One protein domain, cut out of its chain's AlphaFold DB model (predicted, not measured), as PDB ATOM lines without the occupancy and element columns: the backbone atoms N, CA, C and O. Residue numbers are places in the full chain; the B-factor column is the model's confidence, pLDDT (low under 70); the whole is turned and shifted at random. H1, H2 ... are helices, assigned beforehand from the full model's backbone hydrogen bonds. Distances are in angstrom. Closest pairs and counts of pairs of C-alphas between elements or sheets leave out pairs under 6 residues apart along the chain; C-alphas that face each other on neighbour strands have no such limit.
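Overview. This is residues 45 to 117 of the 123 residues of an uncharacterized protein of Abscondita terminalis (UniProt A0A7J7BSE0). Two touching helices, H2 and the shorter H1, stand about perpendicular to each other toward one end of the domain, while H4 lies toward the other end, apart from the other helices. A short helix, H3, touches no other helix, and the long loop of residues 87 to 98 runs from it to H4; near the last printed residue, residues 115 to 116 pair in parallel with residues 90 to 91 of that loop. The printed part has 73 residues, with four named helices in the order H1, H2, H3, H4 and no named strand; its class is all helix, though the helices hold just 33 of the 73 residues. It is compact, with a radius of gyration of the C-alphas of 12.5 A and spans of 33 by 24 by 17 A.

Along the chain. Begin at C-alpha 65, at (155.337, 153.249, 128.707), where H2, residues 65 to 75, starts its 15.7 A run. Look back to C-alpha 45, at (153.231, 142.243, 144.184), for H1, residues 45 to 51, 9.9 A long. Farther on come H3, residues 82 to 86, 6.4 A long, and H4, residues 99 to 108, which runs 14.0 A to C-alpha 108 at (131.322, 154.215, 122.659).

Arrangement. H2 and H1 touch, and their closest C-alphas, those of Ala 74 and His 48, are 5.2 A apart. Their lines stand about perpendicular, at 82 degrees. H3 is apart from H2 and from H4, and H4 is apart from H1 and H2. In H1, H2, H3 and H4 every O i to N i+4 pair is within hydrogen-bond range.

Size, cuts and confidence. The C-alphas farthest apart are those of Asn 77 and Asn 108, 34.9 A. The printed part has no cut. The links H1 to H2, of 13 residues, and H3 to H4, of 12, are long. The mean pLDDT of the printed part is 72.3, and residues 85 to 102, 104 to 106 and 108 to 117 are under 70.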
ATOM      1  N   GLU A  45     153.921 143.449 143.712       94.62
ATOM      2  CA  GLU A  45     153.231 142.243 144.184       94.62
ATOM      3  C   GLU A  45     151.702 142.363 144.081       94.62
ATOM      4  O   GLU A  45     151.027 141.449 143.609       94.62
ATOM      5  N   GLN A  46     151.143 143.522 144.448       95.94
ATOM      6  CA  GLN A  46     149.705 143.777 144.305       95.94
ATOM      7  C   GLN A  46     149.294 143.827 142.832       95.94
ATOM      8  O   GLN A  46     148.242 143.306 142.468       95.94
ATOM      9  N   LEU A  47     150.116 144.445 141.978       93.94
ATOM     10  CA  LEU A  47     149.897 144.458 140.535       93.94
ATOM     11  C   LEU A  47     149.895 143.030 139.983       93.94
ATOM     12  O   LEU A  47     148.966 142.660 139.275       93.94
ATOM     13  N   HIS A  48     150.880 142.219 140.359       92.62
ATOM     14  CA  HIS A  48     150.971 140.815 139.972       92.62
ATOM     15  C   HIS A  48     149.732 140.014 140.410       92.62
ATOM     16  O   HIS A  48     149.132 139.319 139.595       92.62
ATOM     17  N   SER A  49     149.282 140.183 141.659       93.38
ATOM     18  CA  SER A  49     148.045 139.567 142.159       93.38
ATOM     19  C   SER A  49     146.822 139.956 141.324       93.38
ATOM     20  O   SER A  49     146.071 139.077 140.915       93.38
ATOM     21  N   LYS A  50     146.634 141.248 141.024       92.31
ATOM     22  CA  LYS A  50     145.481 141.728 140.244       92.31
ATOM     23  C   LYS A  50     145.494 141.222 138.806       92.31
ATOM     24  O   LYS A  50     144.449 140.903 138.253       92.31
ATOM     25  N   ILE A  51     146.676 141.135 138.206       88.81
ATOM     26  CA  ILE A  51     146.852 140.652 136.836       88.81
ATOM     27  C   ILE A  51     146.563 139.152 136.718       88.81
ATOM     28  O   ILE A  51     146.177 138.693 135.648       88.81
ATOM     29  N   ARG A  52     146.677 138.379 137.799       88.94
ATOM     30  CA  ARG A  52     146.284 136.963 137.802       88.94
ATOM     31  C   ARG A  52     144.783 136.718 137.978       88.94
ATOM     32  O   ARG A  52     144.360 135.571 137.875       88.94
ATOM     33  N   SER A  53     143.988 137.766 138.181       89.75
ATOM     34  CA  SER A  53     142.529 137.676 138.298       89.75
ATOM     35  C   SER A  53     141.831 138.458 137.178       89.75
ATOM     36  O   SER A  53     141.177 139.463 137.454       89.75
ATOM     37  N   PRO A  54     141.964 138.053 135.899       84.94
ATOM     38  CA  PRO A  54     141.325 138.757 134.782       84.94
ATOM     39  C   PRO A  54     139.799 138.821 134.891       84.94
ATOM     40  O   PRO A  54     139.208 139.783 134.427       84.94
ATOM     41  N   ASP A  55     139.164 137.840 135.535       87.44
ATOM     42  CA  ASP A  55     137.703 137.790 135.681       87.44
ATOM     43  C   ASP A  55     137.142 138.885 136.613       87.44
ATOM     44  O   ASP A  55     135.944 139.159 136.589       87.44
ATOM     45  N   ASP A  56     138.001 139.550 137.395       88.62
ATOM     46  CA  ASP A  56     137.615 140.667 138.266       88.62
ATOM     47  C   ASP A  56     137.540 142.011 137.512       88.62
ATOM     48  O   ASP A  56     137.162 143.032 138.095       88.62
ATOM     49  N   TYR A  57     137.941 142.049 136.233       83.56
ATOM     50  CA  TYR A  57     138.075 143.281 135.460       83.56
ATOM     51  C   TYR A  57     137.576 143.115 134.021       83.56
ATOM     52  O   TYR A  57     137.977 142.207 133.305       83.56
ATOM     53  N   ASP A  58     136.824 144.101 133.531       77.25
ATOM     54  CA  ASP A  58     136.464 144.176 132.105       77.25
ATOM     55  C   ASP A  58     137.653 144.598 131.217       77.25
ATOM     56  O   ASP A  58     137.595 144.538 129.988       77.25
ATOM     57  N   GLY A  59     138.748 145.066 131.829       74.50
ATOM     58  CA  GLY A  59     139.963 145.423 131.115       74.50
ATOM     59  C   GLY A  59     141.029 146.141 131.948       74.50
ATOM     60  O   GLY A  59     140.916 146.333 133.155       74.50
ATOM     61  N   ILE A  60     142.089 146.560 131.262       77.06
ATOM     62  CA  ILE A  60     143.276 147.235 131.773       77.06
ATOM     63  C   ILE A  60     143.644 148.417 130.869       77.06
ATOM     64  O   ILE A  60     143.546 148.359 129.645       77.06
ATOM     65  N   ILE A  61     144.092 149.513 131.475       76.62
ATOM     66  CA  ILE A  61     144.503 150.716 130.750       76.62
ATOM     67  C   ILE A  61     145.935 151.053 131.141       76.62
ATOM     68  O   ILE A  61     146.230 151.331 132.303       76.62
ATOM     69  N   PHE A  62     146.824 151.098 130.150       76.50
ATOM     70  CA  PHE A  62     148.177 151.622 130.315       76.50
ATOM     71  C   PHE A  62     148.235 153.040 129.775       76.50
ATOM     72  O   PHE A  62     147.980 153.252 128.593       76.50
ATOM     73  N   THR A  63     148.590 154.005 130.621       73.12
ATOM     74  CA  THR A  63     148.655 155.425 130.238       73.12
ATOM     75  C   THR A  63     150.067 155.892 129.885       73.12
ATOM     76  O   THR A  63     150.278 156.940 129.282       73.12
ATOM     77  N   THR A  64     151.085 155.112 130.246       73.31
ATOM     78  CA  THR A  64     152.483 155.471 130.000       73.31
ATOM     79  C   THR A  64     153.300 154.234 129.616       73.31
ATOM     80  O   THR A  64     152.946 153.114 129.993       73.31
ATOM     81  N   PRO A  65     154.452 154.388 128.938       74.44
ATOM     82  CA  PRO A  65     155.337 153.249 128.707       74.44
ATOM     83  C   PRO A  65     155.854 152.663 130.026       74.44
ATOM     84  O   PRO A  65     156.135 151.471 130.113       74.44
ATOM     85  N   ARG A  66     155.956 153.486 131.080       81.00
ATOM     86  CA  ARG A  66     156.392 153.031 132.404       81.00
ATOM     87  C   ARG A  66     155.390 152.066 133.028       81.00
ATOM     88  O   ARG A  66     155.826 151.093 133.616       81.00
ATOM     89  N   SER A  67     154.080 152.264 132.860       84.38
ATOM     90  CA  SER A  67     153.090 151.313 133.390       84.38
ATOM     91  C   SER A  67     153.154 149.944 132.699       84.38
ATOM     92  O   SER A  67     152.952 148.928 133.353       84.38
ATOM     93  N   VAL A  68     153.524 149.896 131.412       83.06
ATOM     94  CA  VAL A  68     153.767 148.625 130.700       83.06
ATOM     95  C   VAL A  68     155.028 147.939 131.230       83.06
ATOM     96  O   VAL A  68     155.033 146.740 131.491       83.06
ATOM     97  N   LYS A  69     156.102 148.705 131.451       84.94
ATOM     98  CA  LYS A  69     157.329 148.181 132.065       84.94
ATOM     99  C   LYS A  69     157.097 147.705 133.504       84.94
ATOM    100  O   LYS A  69     157.647 146.678 133.872       84.94
ATOM    101  N   ALA A  70     156.255 148.394 134.276       90.12
ATOM    102  CA  ALA A  70     155.853 147.974 135.619       90.12
ATOM    103  C   ALA A  70     155.137 146.620 135.598       90.12
ATOM    104  O   ALA A  70     155.418 145.776 136.437       90.12
ATOM    105  N   LEU A  71     154.244 146.400 134.622       88.62
ATOM    106  CA  LEU A  71     153.605 145.101 134.420       88.62
ATOM    107  C   LEU A  71     154.647 144.018 134.108       88.62
ATOM    108  O   LEU A  71     154.621 142.958 134.720       88.62
ATOM    109  N   LYS A  72     155.576 144.290 133.183       86.25
ATOM    110  CA  LYS A  72     156.648 143.344 132.840       86.25
ATOM    111  C   LYS A  72     157.505 142.990 134.059       86.25
ATOM    112  O   LYS A  72     157.820 141.822 134.256       86.25
ATOM    113  N   GLU A  73     157.841 143.988 134.873       90.81
ATOM    114  CA  GLU A  73     158.583 143.804 136.121       90.81
ATOM    115  C   GLU A  73     157.783 142.965 137.127       90.81
ATOM    116  O   GLU A  73     158.316 142.029 137.709       90.81
ATOM    117  N   ALA A  74     156.487 143.258 137.285       92.19
ATOM    118  CA  ALA A  74     155.594 142.527 138.182       92.19
ATOM    119  C   ALA A  74     155.411 141.060 137.773       92.19
ATOM    120  O   ALA A  74     155.239 140.214 138.643       92.19
ATOM    121  N   LEU A  75     155.453 140.752 136.474       89.00
ATOM    122  CA  LEU A  75     155.365 139.381 135.973       89.00
ATOM    123  C   LEU A  75     156.654 138.581 136.213       89.00
ATOM    124  O   LEU A  75     156.578 137.370 136.340       89.00
ATOM    125  N   ALA A  76     157.832 139.211 136.289       84.94
ATOM    126  CA  ALA A  76     159.104 138.534 136.590       84.94
ATOM    127  C   ALA A  76     159.366 137.236 135.774       84.94
ATOM    128  O   ALA A  76     159.885 136.253 136.305       84.94
ATOM    129  N   ASN A  77     159.058 137.258 134.468       77.69
ATOM    130  CA  ASN A  77     159.079 136.134 133.502       77.69
ATOM    131  C   ASN A  77     157.855 135.202 133.501       77.69
ATOM    132  O   ASN A  77     157.816 134.269 132.701       77.69
ATOM    133  N   ASP A  78     156.851 135.460 134.334       81.31
ATOM    134  CA  ASP A  78     155.541 134.821 134.228       81.31
ATOM    135  C   ASP A  78     154.816 135.248 132.943       81.31
ATOM    136  O   ASP A  78     155.029 136.341 132.400       81.31
ATOM    137  N   ILE A  79     153.950 134.370 132.449       80.31
ATOM    138  CA  ILE A  79     153.162 134.609 131.245       80.31
ATOM    139  C   ILE A  79     151.869 135.305 131.658       80.31
ATOM    140  O   ILE A  79     151.156 134.857 132.553       80.31
ATOM    141  N   LEU A  80     151.551 136.409 130.984       82.50
ATOM    142  CA  LEU A  80     150.271 137.082 131.162       82.50
ATOM    143  C   LEU A  80     149.133 136.130 130.773       82.50
ATOM    144  O   LEU A  80     149.178 135.541 129.692       82.50
ATOM    145  N   ASP A  81     148.111 136.015 131.625       83.31
ATOM    146  CA  ASP A  81     146.963 135.144 131.361       83.31
ATOM    147  C   ASP A  81     146.376 135.429 129.958       83.31
ATOM    148  O   ASP A  81     146.089 136.592 129.643       83.31
ATOM    149  N   PRO A  82     146.181 134.404 129.104       79.75
ATOM    150  CA  PRO A  82     145.621 134.571 127.767       79.75
ATOM    151  C   PRO A  82     144.266 135.284 127.727       79.75
ATOM    152  O   PRO A  82     143.944 135.892 126.705       79.75
ATOM    153  N   LYS A  83     143.480 135.287 128.809       79.25
ATOM    154  CA  LYS A  83     142.246 136.081 128.902       79.25
ATOM    155  C   LYS A  83     142.502 137.575 128.697       79.25
ATOM    156  O   LYS A  83     141.686 138.239 128.066       79.25
ATOM    157  N   TRP A  84     143.668 138.086 129.097       76.69
ATOM    158  CA  TRP A  84     144.078 139.456 128.771       76.69
ATOM    159  C   TRP A  84     144.398 139.662 127.289       76.69
ATOM    160  O   TRP A  84     144.299 140.784 126.803       76.69
ATOM    161  N   SER A  85     144.778 138.605 126.564       60.00
ATOM    162  CA  SER A  85     145.047 138.645 125.117       60.00
ATOM    163  C   SER A  85     143.794 138.455 124.253       60.00
ATOM    164  O   SER A  85     143.749 138.957 123.132       60.00
ATOM    165  N   GLY A  86     142.759 137.783 124.778       50.78
ATOM    166  CA  GLY A  86     141.435 137.685 124.146       50.78
ATOM    167  C   GLY A  86     140.666 139.011 124.142       50.78
ATOM    168  O   GLY A  86     139.719 139.192 123.381       50.78
ATOM    169  N   LEU A  87     141.115 139.959 124.956       51.50
ATOM    170  CA  LEU A  87     140.696 141.344 124.923       51.50
ATOM    171  C   LEU A  87     141.557 142.069 123.872       51.50
ATOM    172  O   LEU A  87     142.745 142.291 124.078       51.50
ATOM    173  N   ASN A  88     140.992 142.400 122.712       47.88
ATOM    174  CA  ASN A  88     141.716 142.948 121.555       47.88
ATOM    175  C   ASN A  88     142.467 144.255 121.903       47.88
ATOM    176  O   ASN A  88     141.899 145.349 121.854       47.88
ATOM    177  N   LEU A  89     143.744 144.130 122.274       50.84
ATOM    178  CA  LEU A  89     144.635 145.205 122.717       50.84
ATOM    179  C   LEU A  89     145.032 146.115 121.547       50.84
ATOM    180  O   LEU A  89     146.032 145.877 120.871       50.84
ATOM    181  N   GLU A  90     144.285 147.200 121.327       50.12
ATOM    182  CA  GLU A  90     144.633 148.218 120.328       50.12
ATOM    183  C   GLU A  90     145.216 149.485 120.972       50.12
ATOM    184  O   GLU A  90     144.707 150.068 121.934       50.12
ATOM    185  N   CYS A  91     146.318 149.961 120.391       52.59
ATOM    186  CA  CYS A  91     147.050 151.123 120.876       52.59
ATOM    187  C   CYS A  91     146.438 152.437 120.342       52.59
ATOM    188  O   CYS A  91     146.761 152.873 119.237       52.59
ATOM    189  N   ARG A  92     145.586 153.111 121.130       56.69
ATOM    190  CA  ARG A  92     144.772 154.285 120.713       56.69
ATOM    191  C   ARG A  92     145.250 155.632 121.279       56.69
ATOM    192  O   ARG A  92     144.506 156.606 121.316       56.69
ATOM    193  N   GLY A  93     146.509 155.736 121.709       53.81
ATOM    194  CA  GLY A  93     147.004 156.923 122.443       53.81
ATOM    195  C   GLY A  93     146.982 158.271 121.706       53.81
ATOM    196  O   GLY A  93     147.058 159.300 122.363       53.81
ATOM    197  N   LYS A  94     146.863 158.305 120.369       56.81
ATOM    198  CA  LYS A  94     146.619 159.568 119.639       56.81
ATOM    199  C   LYS A  94     145.172 160.058 119.793       56.81
ATOM    200  O   LYS A  94     144.938 161.258 119.761       56.81
ATOM    201  N   GLU A  95     144.225 159.136 119.955       53.53
ATOM    202  CA  GLU A  95     142.782 159.403 120.017       53.53
ATOM    203  C   GLU A  95     142.331 159.660 121.464       53.53
ATOM    204  O   GLU A  95     141.497 160.527 121.715       53.53
ATOM    205  N   SER A  96     142.955 158.989 122.441       58.38
ATOM    206  CA  SER A  96     142.630 159.082 123.871       58.38
ATOM    207  C   SER A  96     143.454 160.105 124.661       58.38
ATOM    208  O   SER A  96     143.509 160.010 125.883       58.38
ATOM    209  N   GLY A  97     144.099 161.076 123.997       55.53
ATOM    210  CA  GLY A  97     145.120 161.983 124.564       55.53
ATOM    211  C   GLY A  97     144.750 162.787 125.829       55.53
ATOM    212  O   GLY A  97     145.594 163.508 126.350       55.53
ATOM    213  N   ASN A  98     143.519 162.665 126.338       65.88
ATOM    214  CA  ASN A  98     143.085 163.098 127.664       65.88
ATOM    215  C   ASN A  98     141.981 162.164 128.221       65.88
ATOM    216  O   ASN A  98     141.388 161.369 127.489       65.88
ATOM    217  N   ALA A  99     141.659 162.299 129.512       69.06
ATOM    218  CA  ALA A  99     140.677 161.452 130.200       69.06
ATOM    219  C   ALA A  99     139.258 161.503 129.599       69.06
ATOM    220  O   ALA A  99     138.563 160.491 129.593       69.06
ATOM    221  N   LYS A 100     138.834 162.654 129.059       68.94
ATOM    222  CA  LYS A 100     137.505 162.836 128.449       68.94
ATOM    223  C   LYS A 100     137.382 162.092 127.116       68.94
ATOM    224  O   LYS A 100     136.356 161.484 126.818       68.94
ATOM    225  N   ASN A 101     138.438 162.120 126.312       64.31
ATOM    226  CA  ASN A 101     138.480 161.355 125.074       64.31
ATOM    227  C   ASN A 101     138.581 159.861 125.385       64.31
ATOM    228  O   ASN A 101     137.865 159.072 124.783       64.31
ATOM    229  N   LEU A 102     139.406 159.479 126.364       68.75
ATOM    230  CA  LEU A 102     139.498 158.096 126.823       68.75
ATOM    231  C   LEU A 102     138.137 157.561 127.287       68.75
ATOM    232  O   LEU A 102     137.742 156.489 126.843       68.75
ATOM    233  N   SER A 103     137.390 158.309 128.106       72.69
ATOM    234  CA  SER A 103     136.057 157.884 128.544       72.69
ATOM    235  C   SER A 103     135.089 157.744 127.372       72.69
ATOM    236  O   SER A 103     134.340 156.776 127.314       72.69
ATOM    237  N   SER A 104     135.153 158.646 126.391       68.19
ATOM    238  CA  SER A 104     134.335 158.556 125.178       68.19
ATOM    239  C   SER A 104     134.672 157.312 124.349       68.19
ATOM    240  O   SER A 104     133.768 156.687 123.805       68.19
ATOM    241  N   VAL A 105     135.947 156.925 124.273       66.62
ATOM    242  CA  VAL A 105     136.374 155.695 123.589       66.62
ATOM    243  C   VAL A 105     135.948 154.446 124.370       66.62
ATOM    244  O   VAL A 105     135.549 153.473 123.748       66.62
ATOM    245  N   ILE A 106     135.974 154.465 125.707       68.50
ATOM    246  CA  ILE A 106     135.502 153.338 126.538       68.50
ATOM    247  C   ILE A 106     133.985 153.159 126.409       68.50
ATOM    248  O   ILE A 106     133.504 152.044 126.249       68.50
ATOM    249  N   LEU A 107     133.225 154.255 126.475       73.31
ATOM    250  CA  LEU A 107     131.761 154.214 126.482       73.31
ATOM    251  C   LEU A 107     131.164 153.905 125.105       73.31
ATOM    252  O   LEU A 107     130.126 153.256 125.029       73.31
ATOM    253  N   ASN A 108     131.809 154.378 124.034       69.31
ATOM    254  CA  ASN A 108     131.322 154.215 122.659       69.31
ATOM    255  C   ASN A 108     132.092 153.144 121.864       69.31
ATOM    256  O   ASN A 108     131.769 152.894 120.705       69.31
ATOM    257  N   GLY A 109     133.140 152.565 122.449       62.28
ATOM    258  CA  GLY A 109     133.938 151.502 121.850       62.28
ATOM    259  C   GLY A 109     133.328 150.121 122.062       62.28
ATOM    260  O   GLY A 109     132.437 149.916 122.883       62.28
ATOM    261  N   ASP A 110     133.833 149.154 121.307       56.31
ATOM    262  CA  ASP A 110     133.499 147.745 121.496       56.31
ATOM    263  C   ASP A 110     134.022 147.288 122.869       56.31
ATOM    264  O   ASP A 110     135.223 147.374 123.132       56.31
ATOM    265  N   LYS A 111     133.126 146.834 123.755       51.84
ATOM    266  CA  LYS A 111     133.435 146.496 125.162       51.84
ATOM    267  C   LYS A 111     134.479 145.381 125.312       51.84
ATOM    268  O   LYS A 111     135.021 145.207 126.392       51.84
ATOM    269  N   ASN A 112     134.788 144.672 124.226       45.62
ATOM    270  CA  ASN A 112     135.828 143.642 124.160       45.62
ATOM    271  C   ASN A 112     137.211 144.173 123.718       45.62
ATOM    272  O   ASN A 112     138.106 143.380 123.413       45.62
ATOM    273  N   LYS A 113     137.399 145.498 123.609       47.66
ATOM    274  CA  LYS A 113     138.654 146.117 123.149       47.66
ATOM    275  C   LYS A 113     139.355 146.881 124.267       47.66
ATOM    276  O   LYS A 113     138.846 147.867 124.794       47.66
ATOM    277  N   LEU A 114     140.575 146.453 124.581       51.25
ATOM    278  CA  LEU A 114     141.453 147.127 125.534       51.25
ATOM    279  C   LEU A 114     142.091 148.372 124.913       51.25
ATOM    280  O   LEU A 114     142.569 148.344 123.778       51.25
ATOM    281  N   LEU A 115     142.167 149.452 125.694       48.91
ATOM    282  CA  LEU A 115     142.777 150.716 125.282       48.91
ATOM    283  C   LEU A 115     144.170 150.868 125.887       48.91
ATOM    284  O   LEU A 115     144.339 151.238 127.049       48.91
ATOM    285  N   VAL A 116     145.190 150.651 125.062       44.31
ATOM    286  CA  VAL A 116     146.578 150.962 125.417       44.31
ATOM    287  C   VAL A 116     146.886 152.386 124.945       44.31
ATOM    288  O   VAL A 116     146.766 152.691 123.754       44.31
ATOM    289  N   GLN A 117     147.304 153.297 125.834       40.94
ATOM    290  CA  GLN A 117     147.907 154.549 125.375       40.94
ATOM    291  C   GLN A 117     149.246 154.232 124.700       40.94
ATOM    292  O   GLN A 117     150.148 153.608 125.254       40.94
TER     293      GLN A 117